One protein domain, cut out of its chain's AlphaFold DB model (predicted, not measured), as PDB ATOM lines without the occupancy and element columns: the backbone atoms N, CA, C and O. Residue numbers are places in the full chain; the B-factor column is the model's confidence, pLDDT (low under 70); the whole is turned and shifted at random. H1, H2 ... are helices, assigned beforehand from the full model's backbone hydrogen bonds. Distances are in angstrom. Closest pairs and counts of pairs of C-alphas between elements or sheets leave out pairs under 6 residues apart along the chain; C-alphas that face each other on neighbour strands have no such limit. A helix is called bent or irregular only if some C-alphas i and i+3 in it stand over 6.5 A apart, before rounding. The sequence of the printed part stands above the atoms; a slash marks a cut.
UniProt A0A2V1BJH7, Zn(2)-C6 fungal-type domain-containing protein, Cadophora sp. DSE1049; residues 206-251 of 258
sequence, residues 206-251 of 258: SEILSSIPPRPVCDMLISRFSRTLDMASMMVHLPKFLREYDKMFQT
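AT A GLANCE: This is residues 206 to 251 of the 258 residues of the protein "Zn(2)-C6 fungal-type domain-containing protein" of Cadophora sp. DSE1049 (UniProt A0A2V1BJH7). Two long helices, H2 and H4, lie side by side and run opposite ways with a gap between them, as the two arms of an open U, and the turn that joins them at one end holds the short helix H3. The short helix H1 lies near the other end of the U, where H2 begins and H4 ends; H1 and H3 are both set off to the same side of the long pair, and residues 227 to 232 stick out at the turn. The printed part has 46 residues with four named helices, in the order H1, H2, H3, H4, and no named strand; the class is all helix. It is only just loose, close to compact, with a radius of gyration of the C-alphas of 11.5 A, and the C-alphas span 30 by 18 by 17 A.

IN THESE COORDINATES: H1 takes residues 206 to 211 and begins at C-alpha 206, at (111.425, 152.122, 161.413); it is 8.7 A from first to last C-alpha. H2, residues 215 to 227, is 18.3 A long and begins at C-alpha 215, at (104.734, 139.310, 153.061). H3 takes residues 231 to 234 and is 5.6 A long. H4, residues 238 to 250, is 18.5 A long and ends at C-alpha 250, at (115.229, 141.723, 150.554). No helix is bent or irregular.

HOW THE PARTS SIT: H1 touches no helix and is apart from H2, H3 and H4. H2 and H4 are close but not clearly touching, with 2 pairs of C-alphas within 8 A; the closest C-alphas are those of Ser 226 and Leu 238, 7.6 A apart. Their lines stand at a shallow tilt of 3 degrees, opposite ways, and their centres are 12.4 A apart. H2 and H3 are also close but not clearly touching, and their closest C-alphas are those of Ser 226 and Ser 233, 6.9 A apart. H3 and H4 meet only through their link. In H1, H2 and H4 every O i to N i+4 pair is within hydrogen-bond range; H3, with four residues, is too short for such a pair, and its one O i to N i+3 pair is within range.

THE WHOLE: The two C-alphas farthest apart are those of Ser 206 and Leu 229, 31.1 A, and the outline is elongated. The printed part has no cut, and its three links, H1 to H2, H2 to H3 and H3 to H4, are tight, with 3 residues each. Residues 227 to 232, of which 227 belongs to H2 and 231 to 232 belong to H3, stand free. The mean pLDDT of the printed part is 83.2; residues 229 to 234, of which 231 to 234 make up H3, are under 70.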
ATOM      1  N   SER A 206     111.583 153.347 160.622       79.69
ATOM      2  CA  SER A 206     111.425 152.122 161.413       79.69
ATOM      3  C   SER A 206     109.981 151.871 161.844       79.69
ATOM      4  O   SER A 206     109.535 150.729 161.846       79.69
ATOM      5  N   GLU A 207     109.236 152.925 162.173       81.12
ATOM      6  CA  GLU A 207     107.824 152.826 162.549       81.12
ATOM      7  C   GLU A 207     106.954 152.426 161.347       81.12
ATOM      8  O   GLU A 207     106.124 151.526 161.474       81.12
ATOM      9  N   ILE A 208     107.226 152.975 160.154       82.19
ATOM     10  CA  ILE A 208     106.565 152.544 158.910       82.19
ATOM     11  C   ILE A 208     106.840 151.061 158.663       82.19
ATOM     12  O   ILE A 208     105.895 150.291 158.512       82.19
ATOM     13  N   LEU A 209     108.107 150.640 158.691       80.69
ATOM     14  CA  LEU A 209     108.480 149.243 158.459       80.69
ATOM     15  C   LEU A 209     107.851 148.294 159.489       80.69
ATOM     16  O   LEU A 209     107.409 147.209 159.122       80.69
ATOM     17  N   SER A 210     107.737 148.717 160.752       81.81
ATOM     18  CA  SER A 210     107.082 147.927 161.806       81.81
ATOM     19  C   SER A 210     105.567 147.774 161.618       81.81
ATOM     20  O   SER A 210     104.971 146.845 162.159       81.81
ATOM     21  N   SER A 211     104.944 148.662 160.837       83.75
ATOM     22  CA  SER A 211     103.508 148.628 160.540       83.75
ATOM     23  C   SER A 211     103.150 147.786 159.307       83.75
ATOM     24  O   SER A 211     101.970 147.509 159.083       83.75
ATOM     25  N   ILE A 212     104.142 147.366 158.509       86.62
ATOM     26  CA  ILE A 212     103.915 146.576 157.292       86.62
ATOM     27  C   ILE A 212     103.515 145.137 157.680       86.62
ATOM     28  O   ILE A 212     104.257 144.468 158.405       86.62
ATOM     29  N   PRO A 213     102.369 144.619 157.193       88.38
ATOM     30  CA  PRO A 213     101.958 143.238 157.438       88.38
ATOM     31  C   PRO A 213     102.950 142.204 156.873       88.38
ATOM     32  O   PRO A 213     103.717 142.508 155.957       88.38
ATOM     33  N   PRO A 214     102.891 140.935 157.321       89.06
ATOM     34  CA  PRO A 214     103.707 139.865 156.752       89.06
ATOM     35  C   PRO A 214     103.577 139.780 155.223       89.06
ATOM     36  O   PRO A 214     102.477 139.926 154.683       89.06
ATOM     37  N   ARG A 215     104.680 139.460 154.528       89.00
ATOM     38  CA  ARG A 215     104.734 139.310 153.061       89.00
ATOM     39  C   ARG A 215     103.542 138.558 152.435       89.00
ATOM     40  O   ARG A 215     102.965 139.105 151.504       89.00
ATOM     41  N   PRO A 216     103.075 137.396 152.948       91.44
ATOM     42  CA  PRO A 216     101.931 136.702 152.340       91.44
ATOM     43  C   PRO A 216     100.623 137.510 152.375       91.44
ATOM     44  O   PRO A 216      99.784 137.371 151.486       91.44
ATOM     45  N   VAL A 217     100.438 138.369 153.382       91.62
ATOM     46  CA  VAL A 217      99.286 139.280 153.463       91.62
ATOM     47  C   VAL A 217      99.441 140.398 152.437       91.62
ATOM     48  O   VAL A 217      98.493 140.707 151.718       91.62
ATOM     49  N   CYS A 218     100.643 140.965 152.320       91.25
ATOM     50  CA  CYS A 218     100.942 141.980 151.316       91.25
ATOM     51  C   CYS A 218     100.737 141.450 149.884       91.25
ATOM     52  O   CYS A 218     100.061 142.102 149.091       91.25
ATOM     53  N   ASP A 219     101.208 140.239 149.575       91.31
ATOM     54  CA  ASP A 219     101.024 139.592 148.267       91.31
ATOM     55  C   ASP A 219      99.535 139.430 147.919       91.31
ATOM     56  O   ASP A 219      99.106 139.716 146.797       91.31
ATOM     57  N   MET A 220      98.717 139.028 148.899       91.88
ATOM     58  CA  MET A 220      97.266 138.919 148.740       91.88
ATOM     59  C   MET A 220      96.624 140.282 148.438       91.88
ATOM     60  O   MET A 220      95.778 140.382 147.543       91.88
ATOM     61  N   LEU A 221      97.028 141.333 149.157       89.12
ATOM     62  CA  LEU A 221      96.523 142.693 148.958       89.12
ATOM     63  C   LEU A 221      96.908 143.245 147.583       89.12
ATOM     64  O   LEU A 221      96.060 143.819 146.901       89.12
ATOM     65  N   ILE A 222      98.142 143.010 147.132       88.62
ATOM     66  CA  ILE A 222      98.626 143.424 145.808       88.62
ATOM     67  C   ILE A 222      97.894 142.656 144.695       88.62
ATOM     68  O   ILE A 222      97.468 143.244 143.697       88.62
ATOM     69  N   SER A 223      97.677 141.349 144.873       88.06
ATOM     70  CA  SER A 223      96.886 140.534 143.940       88.06
ATOM     71  C   SER A 223      95.444 141.040 143.826       88.06
ATOM     72  O   SER A 223      94.895 141.150 142.729       88.06
ATOM     73  N   ARG A 224      94.832 141.425 144.951       86.69
ATOM     74  CA  ARG A 224      93.504 142.043 144.955       86.69
ATOM     75  C   ARG A 224      93.514 143.418 144.284       86.69
ATOM     76  O   ARG A 224      92.628 143.681 143.474       86.69
ATOM     77  N   PHE A 225      94.502 144.263 144.575       84.81
ATOM     78  CA  PHE A 225      94.651 145.597 143.984       84.81
ATOM     79  C   PHE A 225      94.785 145.534 142.459       84.81
ATOM     80  O   PHE A 225      94.057 146.204 141.745       84.81
ATOM     81  N   SER A 226      95.650 144.660 141.943       79.75
ATOM     82  CA  SER A 226      95.845 144.486 140.494       79.75
ATOM     83  C   SER A 226      94.616 143.945 139.754       79.75
ATOM     84  O   SER A 226      94.434 144.231 138.573       79.75
ATOM     85  N   ARG A 227      93.762 143.168 140.432       82.00
ATOM     86  CA  ARG A 227      92.527 142.616 139.852       82.00
ATOM     87  C   ARG A 227      91.362 143.600 139.902       82.00
ATOM     88  O   ARG A 227      90.485 143.570 139.041       82.00
ATOM     89  N   THR A 228      91.329 144.437 140.932       77.62
ATOM     90  CA  THR A 228      90.277 145.426 141.150       77.62
ATOM     91  C   THR A 228      90.760 146.715 140.500       77.62
ATOM     92  O   THR A 228      91.499 147.460 141.127       77.62
ATOM     93  N   LEU A 229      90.424 146.922 139.222       62.81
ATOM     94  CA  LEU A 229      90.822 148.087 138.412       62.81
ATOM     95  C   LEU A 229      90.240 149.398 138.975       62.81
ATOM     96  O   LEU A 229      89.315 149.985 138.419       62.81
ATOM     97  N   ASP A 230      90.764 149.824 140.117       67.06
ATOM     98  CA  ASP A 230      90.510 151.113 140.736       67.06
ATOM     99  C   ASP A 230      91.265 152.204 139.964       67.06
ATOM    100  O   ASP A 230      92.309 151.955 139.364       67.06
ATOM    101  N   MET A 231      90.784 153.444 139.997       66.25
ATOM    102  CA  MET A 231      91.459 154.574 139.346       66.25
ATOM    103  C   MET A 231      92.912 154.735 139.826       66.25
ATOM    104  O   MET A 231      93.773 155.190 139.072       66.25
ATOM    105  N   ALA A 232      93.210 154.275 141.045       63.19
ATOM    106  CA  ALA A 232      94.558 154.191 141.588       63.19
ATOM    107  C   ALA A 232      95.505 153.278 140.780       63.19
ATOM    108  O   ALA A 232      96.696 153.578 140.682       63.19
ATOM    109  N   SER A 233      95.016 152.204 140.147       65.25
ATOM    110  CA  SER A 233      95.856 151.299 139.348       65.25
ATOM    111  C   SER A 233      96.328 151.926 138.034       65.25
ATOM    112  O   SER A 233      97.294 151.444 137.451       65.25
ATOM    113  N   MET A 234      95.689 153.007 137.568       69.31
ATOM    114  CA  MET A 234      96.162 153.772 136.404       69.31
ATOM    115  C   MET A 234      97.356 154.675 136.739       69.31
ATOM    116  O   MET A 234      98.105 155.055 135.843       69.31
ATOM    117  N   MET A 235      97.549 155.017 138.016       78.25
ATOM    118  CA  MET A 235      98.648 155.879 138.465       78.25
ATOM    119  C   MET A 235      99.901 155.088 138.863       78.25
ATOM    120  O   MET A 235     101.000 155.640 138.864       78.25
ATOM    121  N   VAL A 236      99.760 153.797 139.180       81.94
ATOM    122  CA  VAL A 236     100.867 152.945 139.634       81.94
ATOM    123  C   VAL A 236     101.313 152.004 138.518       81.94
ATOM    124  O   VAL A 236     100.571 151.125 138.086       81.94
ATOM    125  N   HIS A 237     102.572 152.121 138.090       86.75
ATOM    126  CA  HIS A 237     103.167 151.172 137.148       86.75
ATOM    127  C   HIS A 237     103.467 149.831 137.843       86.75
ATOM    128  O   HIS A 237     104.553 149.624 138.398       86.75
ATOM    129  N   LEU A 238     102.501 148.910 137.792       84.19
ATOM    130  CA  LEU A 238     102.509 147.646 138.539       84.19
ATOM    131  C   LEU A 238     103.807 146.817 138.389       84.19
ATOM    132  O   LEU A 238     104.343 146.394 139.412       84.19
ATOM    133  N   PRO A 239     104.403 146.633 137.191       86.44
ATOM    134  CA  PRO A 239     105.651 145.871 137.068       86.44
ATOM    135  C   PRO A 239     106.847 146.515 137.778       86.44
ATOM    136  O   PRO A 239     107.745 145.815 138.240       86.44
ATOM    137  N   LYS A 240     106.881 147.852 137.857       87.25
ATOM    138  CA  LYS A 240     107.953 148.577 138.558       87.25
ATOM    139  C   LYS A 240     107.742 148.471 140.066       87.25
ATOM    140  O   LYS A 240     108.682 148.138 140.779       87.25
ATOM    141  N   PHE A 241     106.500 148.655 140.506       88.06
ATOM    142  CA  PHE A 241     106.105 148.491 141.898       88.06
ATOM    143  C   PHE A 241     106.447 147.095 142.436       88.06
ATOM    144  O   PHE A 241     107.051 146.993 143.494       88.06
ATOM    145  N   LEU A 242     106.151 146.021 141.694       87.50
ATOM    146  CA  LEU A 242     106.475 144.653 142.123       87.50
ATOM    147  C   LEU A 242     107.986 144.427 142.302       87.50
ATOM    148  O   LEU A 242     108.398 143.784 143.261       87.50
ATOM    149  N   ARG A 243     108.823 145.008 141.430       88.19
ATOM    150  CA  ARG A 243     110.290 144.941 141.572       88.19
ATOM    151  C   ARG A 243     110.783 145.683 142.813       88.19
ATOM    152  O   ARG A 243     111.674 145.198 143.503       88.19
ATOM    153  N   GLU A 244     110.226 146.862 143.084       87.25
ATOM    154  CA  GLU A 244     110.564 147.653 144.274       87.25
ATOM    155  C   GLU A 244     110.063 146.979 145.560       87.25
ATOM    156  O   GLU A 244     110.788 146.943 146.550       87.25
ATOM    157  N   TYR A 245     108.882 146.363 145.519       87.88
ATOM    158  CA  TYR A 245     108.309 145.558 146.596       87.88
ATOM    159  C   TYR A 245     109.180 144.342 146.941       87.88
ATOM    160  O   TYR A 245     109.513 144.135 148.108       87.88
ATOM    161  N   ASP A 246     109.617 143.572 145.941       87.88
ATOM    162  CA  ASP A 246     110.523 142.443 146.171       87.88
ATOM    163  C   ASP A 246     111.862 142.909 146.752       87.88
ATOM    164  O   ASP A 246     112.395 142.277 147.667       87.88
ATOM    165  N   LYS A 247     112.377 144.052 146.277       86.44
ATOM    166  CA  LYS A 247     113.588 144.666 146.830       86.44
ATOM    167  C   LYS A 247     113.385 145.111 148.281       86.44
ATOM    168  O   LYS A 247     114.291 144.939 149.082       86.44
ATOM    169  N   MET A 248     112.208 145.614 148.655       86.56
ATOM    170  CA  MET A 248     111.913 146.077 150.018       86.56
ATOM    171  C   MET A 248     111.983 144.941 151.042       86.56
ATOM    172  O   MET A 248     112.518 145.130 152.130       86.56
ATOM    173  N   PHE A 249     111.499 143.749 150.688       84.00
ATOM    174  CA  PHE A 249     111.587 142.575 151.564       84.00
ATOM    175  C   PHE A 249     112.977 141.915 151.576       84.00
ATOM    176  O   PHE A 249     113.263 141.145 152.489       84.00
ATOM    177  N   GLN A 250     113.839 142.201 150.593       84.88
ATOM    178  CA  GLN A 250     115.229 141.723 150.554       84.88
ATOM    179  C   GLN A 250     116.196 142.686 151.257       84.88
ATOM    180  O   GLN A 250     117.057 142.246 152.014       84.88
ATOM    181  N   THR A 251     116.049 143.992 151.021       83.75
ATOM    182  CA  THR A 251     116.847 145.069 151.617       83.75
ATOM    183  C   THR A 251     115.932 146.196 152.131       83.75
ATOM    184  O   THR A 251     115.700 147.202 151.446       83.75
TER     185      THR A 251